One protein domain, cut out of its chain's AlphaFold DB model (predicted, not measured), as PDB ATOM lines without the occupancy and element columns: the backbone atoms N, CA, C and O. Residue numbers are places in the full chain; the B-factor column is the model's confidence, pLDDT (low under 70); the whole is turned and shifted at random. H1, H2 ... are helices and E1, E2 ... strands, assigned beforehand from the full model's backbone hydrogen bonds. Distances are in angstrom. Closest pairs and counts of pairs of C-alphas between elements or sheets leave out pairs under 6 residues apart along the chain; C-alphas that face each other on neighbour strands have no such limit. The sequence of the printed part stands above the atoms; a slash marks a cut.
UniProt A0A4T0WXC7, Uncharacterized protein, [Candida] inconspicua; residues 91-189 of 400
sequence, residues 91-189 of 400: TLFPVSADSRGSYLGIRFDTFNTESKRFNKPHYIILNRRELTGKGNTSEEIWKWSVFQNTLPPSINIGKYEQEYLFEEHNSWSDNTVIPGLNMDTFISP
ATOM      1  N   THR A  91     178.782 256.822 196.353       92.25
ATOM      2  CA  THR A  91     179.485 256.501 197.600       92.25
ATOM      3  C   THR A  91     180.292 255.218 197.490       92.25
ATOM      4  O   THR A  91     179.951 254.299 196.747       92.25
ATOM      5  N   LEU A  92     181.387 255.169 198.244       93.25
ATOM      6  CA  LEU A  92     182.181 253.967 198.454       93.25
ATOM      7  C   LEU A  92     181.762 253.327 199.771       93.25
ATOM      8  O   LEU A  92     181.555 254.032 200.756       93.25
ATOM      9  N   PHE A  93     181.671 252.004 199.797       94.00
ATOM     10  CA  PHE A  93     181.404 251.264 201.021       94.00
ATOM     11  C   PHE A  93     182.252 249.990 201.069       94.00
ATOM     12  O   PHE A  93     182.448 249.333 200.039       94.00
ATOM     13  N   PRO A  94     182.790 249.629 202.245       92.25
ATOM     14  CA  PRO A  94     183.490 248.367 202.398       92.25
ATOM     15  C   PRO A  94     182.487 247.221 202.251       92.25
ATOM     16  O   PRO A  94     181.399 247.252 202.824       92.25
ATOM     17  N   VAL A  95     182.859 246.197 201.490       93.19
ATOM     18  CA  VAL A  95     182.123 244.931 201.459       93.19
ATOM     19  C   VAL A  95     182.892 243.983 202.363       93.19
ATOM     20  O   VAL A  95     184.100 243.826 202.182       93.19
ATOM     21  N   SER A  96     182.218 243.426 203.374       82.19
ATOM     22  CA  SER A  96     182.832 242.592 204.414       82.19
ATOM     23  C   SER A  96     183.823 241.603 203.804       82.19
ATOM     24  O   SER A  96     183.459 240.836 202.908       82.19
ATOM     25  N   ALA A  97     185.069 241.652 204.271       65.12
ATOM     26  CA  ALA A  97     186.124 240.786 203.779       65.12
ATOM     27  C   ALA A  97     185.770 239.333 204.110       65.12
ATOM     28  O   ALA A  97     185.795 238.921 205.268       65.12
ATOM     29  N   ASP A  98     185.426 238.558 203.087       71.06
ATOM     30  CA  ASP A  98     185.532 237.110 203.184       71.06
ATOM     31  C   ASP A  98     187.034 236.769 203.210       71.06
ATOM     32  O   ASP A  98     187.857 237.461 202.609       71.06
ATOM     33  N   SER A  99     187.390 235.654 203.841       74.38
ATOM     34  CA  SER A  99     188.700 234.989 203.755       74.38
ATOM     35  C   SER A  99     189.287 234.898 202.332       74.38
ATOM     36  O   SER A  99     190.482 234.676 202.159       74.38
ATOM     37  N   ARG A 100     188.440 235.069 201.309       70.44
ATOM     38  CA  ARG A 100     188.741 234.997 199.877       70.44
ATOM     39  C   ARG A 100     189.213 236.307 199.231       70.44
ATOM     40  O   ARG A 100     189.565 236.260 198.055       70.44
ATOM     41  N   GLY A 101     189.206 237.449 199.926       79.62
ATOM     42  CA  GLY A 101     189.779 238.694 199.393       79.62
ATOM     43  C   GLY A 101     189.150 239.991 199.909       79.62
ATOM     44  O   GLY A 101     188.121 239.991 200.584       79.62
ATOM     45  N   SER A 102     189.779 241.121 199.568       88.44
ATOM     46  CA  SER A 102     189.267 242.465 199.866       88.44
ATOM     47  C   SER A 102     188.330 242.950 198.759       88.44
ATOM     48  O   SER A 102     188.722 243.024 197.591       88.44
ATOM     49  N   TYR A 103     187.114 243.335 199.142       92.81
ATOM     50  CA  TYR A 103     186.098 243.848 198.230       92.81
ATOM     51  C   TYR A 103     185.762 245.306 198.548       92.81
ATOM     52  O   TYR A 103     185.676 245.704 199.710       92.81
ATOM     53  N   LEU A 104     185.535 246.096 197.501       93.69
ATOM     54  CA  LEU A 104     185.114 247.490 197.608       93.69
ATOM     55  C   LEU A 104     183.833 247.693 196.804       93.69
ATOM     56  O   LEU A 104     183.786 247.402 195.611       93.69
ATOM     57  N   GLY A 105     182.790 248.191 197.457       95.38
ATOM     58  CA  GLY A 105     181.527 248.529 196.823       95.38
ATOM     59  C   GLY A 105     181.499 249.990 196.393       95.38
ATOM     60  O   GLY A 105     181.869 250.882 197.153       95.38
ATOM     61  N   ILE A 106     181.018 250.240 195.181       94.94
ATOM     62  CA  ILE A 106     180.657 251.562 194.674       94.94
ATOM     63  C   ILE A 106     179.145 251.579 194.501       94.94
ATOM     64  O   ILE A 106     178.588 250.727 193.807       94.94
ATOM     65  N   ARG A 107     178.477 252.537 195.133       95.50
ATOM     66  CA  ARG A 107     177.032 252.745 195.063       95.50
ATOM     67  C   ARG A 107     176.729 253.989 194.238       95.50
ATOM     68  O   ARG A 107     177.352 255.023 194.445       95.50
ATOM     69  N   PHE A 108     175.738 253.889 193.361       93.94
ATOM     70  CA  PHE A 108     175.202 254.981 192.555       93.94
ATOM     71  C   PHE A 108     173.736 255.213 192.936       93.94
ATOM     72  O   PHE A 108     172.865 254.408 192.598       93.94
ATOM     73  N   ASP A 109     173.456 256.313 193.625       93.00
ATOM     74  CA  ASP A 109     172.117 256.777 193.981       93.00
ATOM     75  C   ASP A 109     171.671 257.858 192.969       93.00
ATOM     76  O   ASP A 109     172.330 258.877 192.770       93.00
ATOM     77  N   THR A 110     170.529 257.655 192.302       89.12
ATOM     78  CA  THR A 110     169.963 258.641 191.358       89.12
ATOM     79  C   THR A 110     168.688 259.241 191.930       89.12
ATOM     80  O   THR A 110     167.724 258.519 192.172       89.12
ATOM     81  N   PHE A 111     168.644 260.563 192.106       88.50
ATOM     82  CA  PHE A 111     167.436 261.247 192.567       88.50
ATOM     83  C   PHE A 111     166.449 261.475 191.414       88.50
ATOM     84  O   PHE A 111     166.794 262.079 190.394       88.50
ATOM     85  N   ASN A 112     165.209 261.016 191.574       87.06
ATOM     86  CA  ASN A 112     164.132 261.277 190.633       87.06
ATOM     87  C   ASN A 112     163.406 262.572 191.020       87.06
ATOM     88  O   ASN A 112     162.725 262.670 192.040       87.06
ATOM     89  N   THR A 113     163.554 263.591 190.174       84.44
ATOM     90  CA  THR A 113     162.990 264.923 190.408       84.44
ATOM     91  C   THR A 113     161.469 264.980 190.323       84.44
ATOM     92  O   THR A 113     160.892 265.914 190.882       84.44
ATOM     93  N   GLU A 114     160.841 264.039 189.617       88.25
ATOM     94  CA  GLU A 114     159.389 263.960 189.440       88.25
ATOM     95  C   GLU A 114     158.737 263.320 190.666       88.25
ATOM     96  O   GLU A 114     157.898 263.948 191.304       88.25
ATOM     97  N   SER A 115     159.216 262.143 191.079       92.69
ATOM     98  CA  SER A 115     158.692 261.442 192.260       92.69
ATOM     99  C   SER A 115     159.210 261.984 193.596       92.69
ATOM    100  O   SER A 115     158.720 261.579 194.646       92.69
ATOM    101  N   LYS A 116     160.212 262.878 193.576       89.38
ATOM    102  CA  LYS A 116     160.918 263.393 194.767       89.38
ATOM    103  C   LYS A 116     161.529 262.292 195.642       89.38
ATOM    104  O   LYS A 116     161.681 262.470 196.847       89.38
ATOM    105  N   ARG A 117     161.897 261.160 195.040       92.62
ATOM    106  CA  ARG A 117     162.481 260.001 195.727       92.62
ATOM    107  C   ARG A 117     163.771 259.565 195.036       92.62
ATOM    108  O   ARG A 117     163.965 259.816 193.846       92.62
ATOM    109  N   PHE A 118     164.661 258.905 195.772       91.06
ATOM    110  CA  PHE A 118     165.791 258.208 195.156       91.06
ATOM    111  C   PHE A 118     165.298 256.953 194.435       91.06
ATOM    112  O   PHE A 118     164.461 256.217 194.955       91.06
ATOM    113  N   ASN A 119     165.816 256.719 193.234       93.12
ATOM    114  CA  ASN A 119     165.622 255.463 192.521       93.12
ATOM    115  C   ASN A 119     166.394 254.334 193.214       93.12
ATOM    116  O   ASN A 119     167.296 254.583 194.018       93.12
ATOM    117  N   LYS A 120     166.083 253.085 192.841       96.19
ATOM    118  CA  LYS A 120     166.865 251.923 193.271       96.19
ATOM    119  C   LYS A 120     168.350 252.144 192.921       96.19
ATOM    120  O   LYS A 120     168.641 252.454 191.764       96.19
ATOM    121  N   PRO A 121     169.271 252.008 193.890       96.31
ATOM    122  CA  PRO A 121     170.694 252.217 193.654       96.31
ATOM    123  C   PRO A 121     171.271 251.161 192.710       96.31
ATOM    124  O   PRO A 121     170.853 249.998 192.721       96.31
ATOM    125  N   HIS A 122     172.283 251.560 191.945       96.12
ATOM    126  CA  HIS A 122     173.141 250.628 191.222       96.12
ATOM    127  C   HIS A 122     174.453 250.421 191.973       96.12
ATOM    128  O   HIS A 122     174.920 251.307 192.684       96.12
ATOM    129  N   TYR A 123     175.050 249.249 191.805       97.00
ATOM    130  CA  TYR A 123     176.248 248.839 192.517       97.00
ATOM    131  C   TYR A 123     177.305 248.348 191.537       97.00
ATOM    132  O   TYR A 123     176.981 247.693 190.544       97.00
ATOM    133  N   ILE A 124     178.565 248.628 191.844       96.00
ATOM    134  CA  ILE A 124     179.734 247.965 191.266       96.00
ATOM    135  C   ILE A 124     180.543 247.429 192.438       96.00
ATOM    136  O   ILE A 124     180.911 248.184 193.329       96.00
ATOM    137  N   ILE A 125     180.815 246.132 192.442       95.62
ATOM    138  CA  ILE A 125     181.669 245.492 193.435       95.62
ATOM    139  C   ILE A 125     183.012 245.228 192.777       95.62
ATOM    140  O   ILE A 125     183.089 244.520 191.771       95.62
ATOM    141  N   LEU A 126     184.062 245.808 193.340       94.50
ATOM    142  CA  LEU A 126     185.440 245.585 192.940       94.50
ATOM    143  C   LEU A 126     186.057 244.501 193.824       94.50
ATOM    144  O   LEU A 126     185.839 244.479 195.034       94.50
ATOM    145  N   ASN A 127     186.838 243.616 193.215       93.94
ATOM    146  CA  ASN A 127     187.653 242.621 193.900       93.94
ATOM    147  C   ASN A 127     189.133 242.923 193.663       93.94
ATOM    148  O   ASN A 127     189.557 243.094 192.511       93.94
ATOM    149  N   ARG A 128     189.904 242.966 194.750       91.31
ATOM    150  CA  ARG A 128     191.360 243.081 194.722       91.31
ATOM    151  C   ARG A 128     191.961 241.734 194.321       91.31
ATOM    152  O   ARG A 128     191.917 240.776 195.083       91.31
ATOM    153  N   ARG A 129     192.536 241.658 193.120       90.62
ATOM    154  CA  ARG A 129     193.255 240.473 192.636       90.62
ATOM    155  C   ARG A 129     194.747 240.639 192.857       90.62
ATOM    156  O   ARG A 129     195.347 241.576 192.336       90.62
ATOM    157  N   GLU A 130     195.337 239.697 193.574       89.75
ATOM    158  CA  GLU A 130     196.786 239.552 193.660       89.75
ATOM    159  C   GLU A 130     197.320 238.994 192.337       89.75
ATOM    160  O   GLU A 130     196.815 238.008 191.793       89.75
ATOM    161  N   LEU A 131     198.327 239.662 191.784       88.19
ATOM    162  CA  LEU A 131     199.036 239.222 190.598       88.19
ATOM    163  C   LEU A 131     200.243 238.416 191.063       88.19
ATOM    164  O   LEU A 131     201.235 238.968 191.527       88.19
ATOM    165  N   THR A 132     200.175 237.090 190.937       80.31
ATOM    166  CA  THR A 132     201.327 236.227 191.224       80.31
ATOM    167  C   THR A 132     202.426 236.499 190.195       80.31
ATOM    168  O   THR A 132     202.383 235.983 189.072       80.31
ATOM    169  N   GLY A 133     203.398 237.335 190.556       70.12
ATOM    170  CA  GLY A 133     204.575 237.596 189.737       70.12
ATOM    171  C   GLY A 133     205.392 236.316 189.544       70.12
ATOM    172  O   GLY A 133     205.706 235.613 190.497       70.12
ATOM    173  N   LYS A 134     205.780 236.002 188.302       60.50
ATOM    174  CA  LYS A 134     206.682 234.874 187.978       60.50
ATOM    175  C   LYS A 134     208.161 235.140 188.338       60.50
ATOM    176  O   LYS A 134     209.036 234.418 187.866       60.50
ATOM    177  N   GLY A 135     208.458 236.175 189.121       68.69
ATOM    178  CA  GLY A 135     209.816 236.582 189.490       68.69
ATOM    179  C   GLY A 135     210.081 236.393 190.982       68.69
ATOM    180  O   GLY A 135     209.184 236.577 191.792       68.69
ATOM    181  N   ASN A 136     211.322 236.068 191.353       71.44
ATOM    182  CA  ASN A 136     211.785 235.886 192.744       71.44
ATOM    183  C   ASN A 136     211.763 237.171 193.608       71.44
ATOM    184  O   ASN A 136     212.407 237.221 194.655       71.44
ATOM    185  N   THR A 137     211.081 238.226 193.177       68.25
ATOM    186  CA  THR A 137     210.920 239.467 193.934       68.25
ATOM    187  C   THR A 137     209.640 239.371 194.750       68.25
ATOM    188  O   THR A 137     208.557 239.235 194.189       68.25
ATOM    189  N   SER A 138     209.766 239.430 196.075       73.88
ATOM    190  CA  SER A 138     208.688 239.335 197.071       73.88
ATOM    191  C   SER A 138     207.749 240.552 197.097       73.88
ATOM    192  O   SER A 138     207.262 240.931 198.159       73.88
ATOM    193  N   GLU A 139     207.550 241.219 195.965       80.06
ATOM    194  CA  GLU A 139     206.654 242.366 195.866       80.06
ATOM    195  C   GLU A 139     205.240 241.872 195.557       80.06
ATOM    196  O   GLU A 139     204.990 241.248 194.524       80.06
ATOM    197  N   GLU A 140     204.313 242.135 196.478       80.25
ATOM    198  CA  GLU A 140     202.886 241.908 196.263       80.25
ATOM    199  C   GLU A 140     202.356 242.960 195.291       80.25
ATOM    200  O   GLU A 140     202.087 244.109 195.666       80.25
ATOM    201  N   ILE A 141     202.217 242.556 194.032       86.06
ATOM    202  CA  ILE A 141     201.539 243.337 193.003       86.06
ATOM    203  C   ILE A 141     200.064 242.954 193.034       86.06
ATOM    204  O   ILE A 141     199.709 241.773 193.040       86.06
ATOM    205  N   TRP A 142     199.179 243.941 193.041       88.06
ATOM    206  CA  TRP A 142     197.740 243.705 193.020       88.06
ATOM    207  C   TRP A 142     197.028 244.714 192.121       88.06
ATOM    208  O   TRP A 142     197.555 245.783 191.815       88.06
ATOM    209  N   LYS A 143     195.811 244.367 191.693       90.00
ATOM    210  CA  LYS A 143     194.937 245.258 190.920       90.00
ATOM    211  C   LYS A 143     193.475 245.115 191.310       90.00
ATOM    212  O   LYS A 143     193.034 244.036 191.712       90.00
ATOM    213  N   TRP A 144     192.707 246.188 191.156       90.94
ATOM    214  CA  TRP A 144     191.251 246.109 191.239       90.94
ATOM    215  C   TRP A 144     190.679 245.508 189.953       90.94
ATOM    216  O   TRP A 144     191.188 245.714 188.859       90.94
ATOM    217  N   SER A 145     189.611 244.735 190.091       93.25
ATOM    218  CA  SER A 145     188.858 244.183 188.965       93.25
ATOM    219  C   SER A 145     187.376 244.201 189.288       93.25
ATOM    220  O   SER A 145     186.999 244.086 190.455       93.25
ATOM    221  N   VAL A 146     186.527 244.318 188.277       94.94
ATOM    222  CA  VAL A 146     185.080 244.282 188.474       94.94
ATOM    223  C   VAL A 146     184.670 242.845 188.779       94.94
ATOM    224  O   VAL A 146     184.877 241.927 187.986       94.94
ATOM    225  N   PHE A 147     184.095 242.638 189.960       94.69
ATOM    226  CA  PHE A 147     183.568 241.347 190.385       94.69
ATOM    227  C   PHE A 147     182.115 241.182 189.958       94.69
ATOM    228  O   PHE A 147     181.764 240.207 189.297       94.69
ATOM    229  N   GLN A 148     181.272 242.152 190.314       95.75
ATOM    230  CA  GLN A 148     179.848 242.172 189.987       95.75
ATOM    231  C   GLN A 148     179.382 243.609 189.766       95.75
ATOM    232  O   GLN A 148     179.963 244.548 190.305       95.75
ATOM    233  N   ASN A 149     178.327 243.795 188.979       96.88
ATOM    234  CA  ASN A 149     177.675 245.091 188.843       96.88
ATOM    235  C   ASN A 149     176.178 244.925 188.560       96.88
ATOM    236  O   ASN A 149     175.754 243.908 188.016       96.88
ATOM    237  N   THR A 150     175.392 245.936 188.922       97.38
ATOM    238  CA  THR A 150     173.949 245.997 188.644       97.38
ATOM    239  C   THR A 150     173.595 247.091 187.637       97.38
ATOM    240  O   THR A 150     172.438 247.503 187.558       97.38
ATOM    241  N   LEU A 151     174.578 247.605 186.890       93.56
ATOM    242  CA  LEU A 151     174.359 248.668 185.914       93.56
ATOM    243  C   LEU A 151     173.534 248.167 184.714       93.56
ATOM    244  O   LEU A 151     173.598 246.984 184.366       93.56
ATOM    245  N   PRO A 152     172.772 249.050 184.043       93.69
ATOM    246  CA  PRO A 152     172.080 248.697 182.811       93.69
ATOM    247  C   PRO A 152     173.051 248.186 181.727       93.69
ATOM    248  O   PRO A 152     174.128 248.767 181.573       93.69
ATOM    249  N   PRO A 153     172.662 247.194 180.898       92.81
ATOM    250  CA  PRO A 153     173.519 246.641 179.838       92.81
ATOM    251  C   PRO A 153     174.004 247.657 178.792       92.81
ATOM    252  O   PRO A 153     174.946 247.387 178.053       92.81
ATOM    253  N   SER A 154     173.359 248.825 178.707       93.25
ATOM    254  CA  SER A 154     173.789 249.931 177.850       93.25
ATOM    255  C   SER A 154     175.116 250.559 178.291       93.25
ATOM    256  O   SER A 154     175.766 251.225 177.486       93.25
ATOM    257  N   ILE A 155     175.533 250.353 179.544       91.50
ATOM    258  CA  ILE A 155     176.802 250.837 180.084       91.50
ATOM    259  C   ILE A 155     177.829 249.704 179.991       91.50
ATOM    260  O   ILE A 155     177.779 248.731 180.742       91.50
ATOM    261  N   ASN A 156     178.786 249.825 179.068       93.88
ATOM    262  CA  ASN A 156     179.835 248.821 178.885       93.88
ATOM    263  C   ASN A 156     180.929 248.963 179.957       93.88
ATOM    264  O   ASN A 156     181.954 249.608 179.734       93.88
ATOM    265  N   ILE A 157     180.705 248.343 181.118       92.94
ATOM    266  CA  ILE A 157     181.636 248.394 182.252       92.94
ATOM    267  C   ILE A 157     183.022 247.822 181.927       92.94
ATOM    268  O   ILE A 157     184.020 248.333 182.423       92.94
ATOM    269  N   GLY A 158     183.101 246.822 181.041       92.81
ATOM    270  CA  GLY A 158     184.369 246.198 180.658       92.81
ATOM    271  C   GLY A 158     185.314 247.166 179.946       92.81
ATOM    272  O   GLY A 158     186.526 247.080 180.120       92.81
ATOM    273  N   LYS A 159     184.770 248.139 179.200       91.56
ATOM    274  CA  LYS A 159     185.573 249.220 178.614       91.56
ATOM    275  C   LYS A 159     186.216 250.084 179.707       91.56
ATOM    276  O   LYS A 159     187.405 250.365 179.634       91.56
ATOM    277  N   TYR A 160     185.440 250.477 180.716       87.19
ATOM    278  CA  TYR A 160     185.914 251.342 181.801       87.19
ATOM    279  C   TYR A 160     186.883 250.628 182.744       87.19
ATOM    280  O   TYR A 160     187.838 251.235 183.214       87.19
ATOM    281  N   GLU A 161     186.681 249.331 182.983       89.31
ATOM    282  CA  GLU A 161     187.637 248.503 183.718       89.31
ATOM    283  C   GLU A 161     189.012 248.499 183.032       89.31
ATOM    284  O   GLU A 161     190.025 248.720 183.688       89.31
ATOM    285  N   GLN A 162     189.057 248.321 181.707       87.19
ATOM    286  CA  GLN A 162     190.316 248.346 180.951       87.19
ATOM    287  C   GLN A 162     190.970 249.731 180.912       87.19
ATOM    288  O   GLN A 162     192.193 249.822 180.895       87.19
ATOM    289  N   GLU A 163     190.171 250.794 180.865       85.38
ATOM    290  CA  GLU A 163     190.672 252.164 180.739       85.38
ATOM    291  C   GLU A 163     191.204 252.723 182.067       85.38
ATOM    292  O   GLU A 163     192.170 253.479 182.064       85.38
ATOM    293  N   TYR A 164     190.603 252.333 183.197       81.31
ATOM    294  CA  TYR A 164     190.831 253.002 184.482       81.31
ATOM    295  C   TYR A 164     191.241 252.083 185.637       81.31
ATOM    296  O   TYR A 164     191.759 252.577 186.630       81.31
ATOM    297  N   LEU A 165     191.002 250.769 185.550       83.94
ATOM    298  CA  LEU A 165     191.359 249.805 186.608       83.94
ATOM    299  C   LEU A 165     192.574 248.942 186.234       83.94
ATOM    300  O   LEU A 165     192.872 247.961 186.913       83.94
ATOM    301  N   PHE A 166     193.265 249.272 185.138       80.06
ATOM    302  CA  PHE A 166     194.386 248.478 184.634       80.06
ATOM    303  C   PHE A 166     195.721 248.777 185.331       80.06
ATOM    304  O   PHE A 166     196.662 248.002 185.176       80.06
ATOM    305  N   GLU A 167     195.824 249.872 186.090       81.25
ATOM    306  CA  GLU A 167     197.061 250.210 186.797       81.25
ATOM    307  C   GLU A 167     197.389 249.163 187.877       81.25
ATOM    308  O   GLU A 167     196.541 248.760 188.675       81.25
ATOM    309  N   GLU A 168     198.632 248.681 187.859       82.31
ATOM    310  CA  GLU A 168     199.159 247.739 188.846       82.31
ATOM    311  C   GLU A 168     199.722 248.517 190.041       82.31
ATOM    312  O   GLU A 168     200.446 249.500 189.866       82.31
ATOM    313  N   HIS A 169     199.403 248.075 191.259       80.19
ATOM    314  CA  HIS A 169     199.840 248.729 192.491       80.19
ATOM    315  C   HIS A 169     200.834 247.861 193.261       80.19
ATOM    316  O   HIS A 169     200.609 246.663 193.452       80.19
ATOM    317  N   ASN A 170     201.898 248.496 193.762       76.81
ATOM    318  CA  ASN A 170     202.926 247.862 194.587       76.81
ATOM    319  C   ASN A 170     202.686 248.192 196.066       76.81
ATOM    320  O   ASN A 170     202.425 249.339 196.423       76.81
ATOM    321  N   SER A 171     202.814 247.200 196.950       65.69
ATOM    322  CA  SER A 171     202.478 247.327 198.381       65.69
ATOM    323  C   SER A 171     203.269 248.397 199.166       65.69
ATOM    324  O   SER A 171     202.877 248.722 200.286       65.69
ATOM    325  N   TRP A 172     204.379 248.922 198.635       56.75
ATOM    326  CA  TRP A 172     205.330 249.758 199.384       56.75
ATOM    327  C   TRP A 172     205.170 251.277 199.187       56.75
ATOM    328  O   TRP A 172     205.773 252.033 199.948       56.75
ATOM    329  N   SER A 173     204.392 251.753 198.205       52.94
ATOM    330  CA  SER A 173     204.348 253.189 197.864       52.94
ATOM    331  C   SER A 173     203.185 253.982 198.450       52.94
ATOM    332  O   SER A 173     203.263 255.209 198.465       52.94
ATOM    333  N   ASP A 174     202.131 253.343 198.958       50.62
ATOM    334  CA  ASP A 174     200.890 254.068 199.205       50.62
ATOM    335  C   ASP A 174     200.286 253.844 200.591       50.62
ATOM    336  O   ASP A 174     199.545 252.902 200.848       50.62
ATOM    337  N   ASN A 175     200.507 254.829 201.462       52.12
ATOM    338  CA  ASN A 175     199.683 255.062 202.653       52.12
ATOM    339  C   ASN A 175     198.334 255.730 202.308       52.12
ATOM    340  O   ASN A 175     197.651 256.242 203.196       52.12
ATOM    341  N   THR A 176     197.951 255.793 201.029       51.06
ATOM    342  CA  THR A 176     196.638 256.292 200.618       51.06
ATOM    343  C   THR A 176     195.652 255.127 200.598       51.06
ATOM    344  O   THR A 176     195.946 254.054 200.084       51.06
ATOM    345  N   VAL A 177     194.481 255.323 201.212       52.03
ATOM    346  CA  VAL A 177     193.489 254.265 201.493       52.03
ATOM    347  C   VAL A 177     193.007 253.543 200.221       52.03
ATOM    348  O   VAL A 177     192.521 252.419 200.311       52.03
ATOM    349  N   ILE A 178     193.187 254.143 199.037       58.12
ATOM    350  CA  ILE A 178     193.028 253.493 197.731       58.12
ATOM    351  C   ILE A 178     194.029 254.139 196.750       58.12
ATOM    352  O   ILE A 178     193.751 255.218 196.224       58.12
ATOM    353  N   PRO A 179     195.191 253.524 196.500       52.22
ATOM    354  CA  PRO A 179     196.149 254.013 195.513       52.22
ATOM    355  C   PRO A 179     195.541 253.977 194.107       52.22
ATOM    356  O   PRO A 179     194.909 252.990 193.743       52.22
ATOM    357  N   GLY A 180     195.704 255.048 193.327       53.28
ATOM    358  CA  GLY A 180     195.470 255.072 191.873       53.28
ATOM    359  C   GLY A 180     194.031 254.972 191.352       53.28
ATOM    360  O   GLY A 180     193.817 255.142 190.154       53.28
ATOM    361  N   LEU A 181     193.013 254.805 192.202       57.84
ATOM    362  CA  LEU A 181     191.625 254.948 191.754       57.84
ATOM    363  C   LEU A 181     191.308 256.444 191.586       57.84
ATOM    364  O   LEU A 181     190.768 257.083 192.490       57.84
ATOM    365  N   ASN A 182     191.658 257.033 190.438       61.75
ATOM    366  CA  ASN A 182     191.201 258.376 190.081       61.75
ATOM    367  C   ASN A 182     189.694 258.313 189.775       61.75
ATOM    368  O   ASN A 182     189.261 258.253 188.623       61.75
ATOM    369  N   MET A 183     188.899 258.260 190.848       61.34
ATOM    370  CA  MET A 183     187.443 258.124 190.838       61.34
ATOM    371  C   MET A 183     186.788 259.191 189.976       61.34
ATOM    372  O   MET A 183     185.867 258.873 189.231       61.34
ATOM    373  N   ASP A 184     187.313 260.418 189.999       56.12
ATOM    374  CA  ASP A 184     186.820 261.502 189.153       56.12
ATOM    375  C   ASP A 184     186.909 261.129 187.668       56.12
ATOM    376  O   ASP A 184     186.014 261.463 186.897       56.12
ATOM    377  N   THR A 185     187.929 260.366 187.268       60.72
ATOM    378  CA  THR A 185     188.107 259.905 185.883       60.72
ATOM    379  C   THR A 185     187.273 258.657 185.577       60.72
ATOM    380  O   THR A 185     186.641 258.603 184.525       60.72
ATOM    381  N   PHE A 186     187.194 257.695 186.509       61.84
ATOM    382  CA  PHE A 186     186.378 256.478 186.354       61.84
ATOM    383  C   PHE A 186     184.873 256.776 186.274       61.84
ATOM    384  O   PHE A 186     184.130 256.111 185.553       61.84
ATOM    385  N   ILE A 187     184.423 257.797 187.005       61.69
ATOM    386  CA  ILE A 187     183.014 258.183 187.130       61.69
ATOM    387  C   ILE A 187     182.602 259.224 186.085       61.69
ATOM    388  O   ILE A 187     181.449 259.216 185.660       61.69
ATOM    389  N   SER A 188     183.523 260.087 185.636       59.00
ATOM    390  CA  SER A 188     183.280 261.126 184.620       59.00
ATOM    391  C   SER A 188     182.446 260.679 183.402       59.00
ATOM    392  O   SER A 188     181.554 261.431 182.995       59.00
ATOM    393  N   PRO A 189     182.642 259.476 182.817       59.25
ATOM    394  CA  PRO A 189     181.858 259.062 181.657       59.25
ATOM    395  C   PRO A 189     180.410 258.651 181.969       59.25
ATOM    396  O   PRO A 189     179.638 258.460 181.029       59.25
TER     397      PRO A 189
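AT A GLANCE: This is residues 91 to 189 of the 400 residues of an uncharacterized protein of [Candida] inconspicua (UniProt A0A4T0WXC7). A strongly twisted sheet of four strands in a row is drawn out by the loops of its hairpins: residues 112 to 117, between E2 and E3, stick out at one end, and the link from E3 to E4 reaches the opposite end. H1 lies over the E4 edge of the sheet, and the stretch after it first runs beside the beginning of E4, then folds back to the short helix H2 near H1. The printed part has 99 residues, with strands E1 to E4 followed by helices H1 and H2; the sheet's order is E1 - E2 - E3 - E4, all antiparallel. The class is mixed, helices and strands, with under half of the residues in named elements. The whole is loose, with a radius of gyration of the C-alphas of 15.8 A, and spans 59 by 27 by 24 A.

IN THESE COORDINATES: E1 is residues 91 to 98, 21.1 A long, beginning at C-alpha 91 (179.485, 256.501, 197.600). E2 is residues 101 to 108, 22.9 A. E3, the longest strand, is residues 122 to 131, 28.3 A. E4 is residues 141 to 149, 24.3 A, beginning at C-alpha 141 (201.539, 243.337, 193.003). H1 is residues 157 to 164, 10.5 A, and H2 is residues 183 to 187, 5.8 A, ending at C-alpha 187 (183.014, 258.183, 187.130).

HOW THE PARTS SIT: E1 to E4 form a meander, each strand the antiparallel neighbour of the one before. In the hairpin of E1 and E2, N 93 and O 105 are 2.9 A apart, within hydrogen-bond range. In that of E2 and E3, N 106 and O 124 are 2.8 A apart; in that of E3 and E4, N 127 and O 145 are 2.8 A apart. H1 is on the sheet, over E4, at a height over the sheet of 8.4 A. On the local plane it runs along the strands, at 18 degrees to E4; their closest C-alphas, of Val 146 and Glu 161, are 6.9 A apart. Residues 141 to 142 of E4 also pair, antiparallel, with residues 169 to 170. H1 and H2 only just touch, with 3 pairs of C-alphas within 8 A, the closest those of Tyr 164 and Phe 186 at 6.0 A. H2 is not on the sheet. In H1 and H2 every O i to N i+4 pair is within hydrogen-bond range.

THE WHOLE: The two C-alphas farthest apart, of Glu 114 and Asn 136, are 59.5 A apart. The printed part has no cut. The links E2 to E3, 13 residues, and H1 to H2, 18 residues, are long. The mean pLDDT of the printed part is 81.8; residue 97, residues 134 to 135, residue 137 and residues 171 to 189 are under 70.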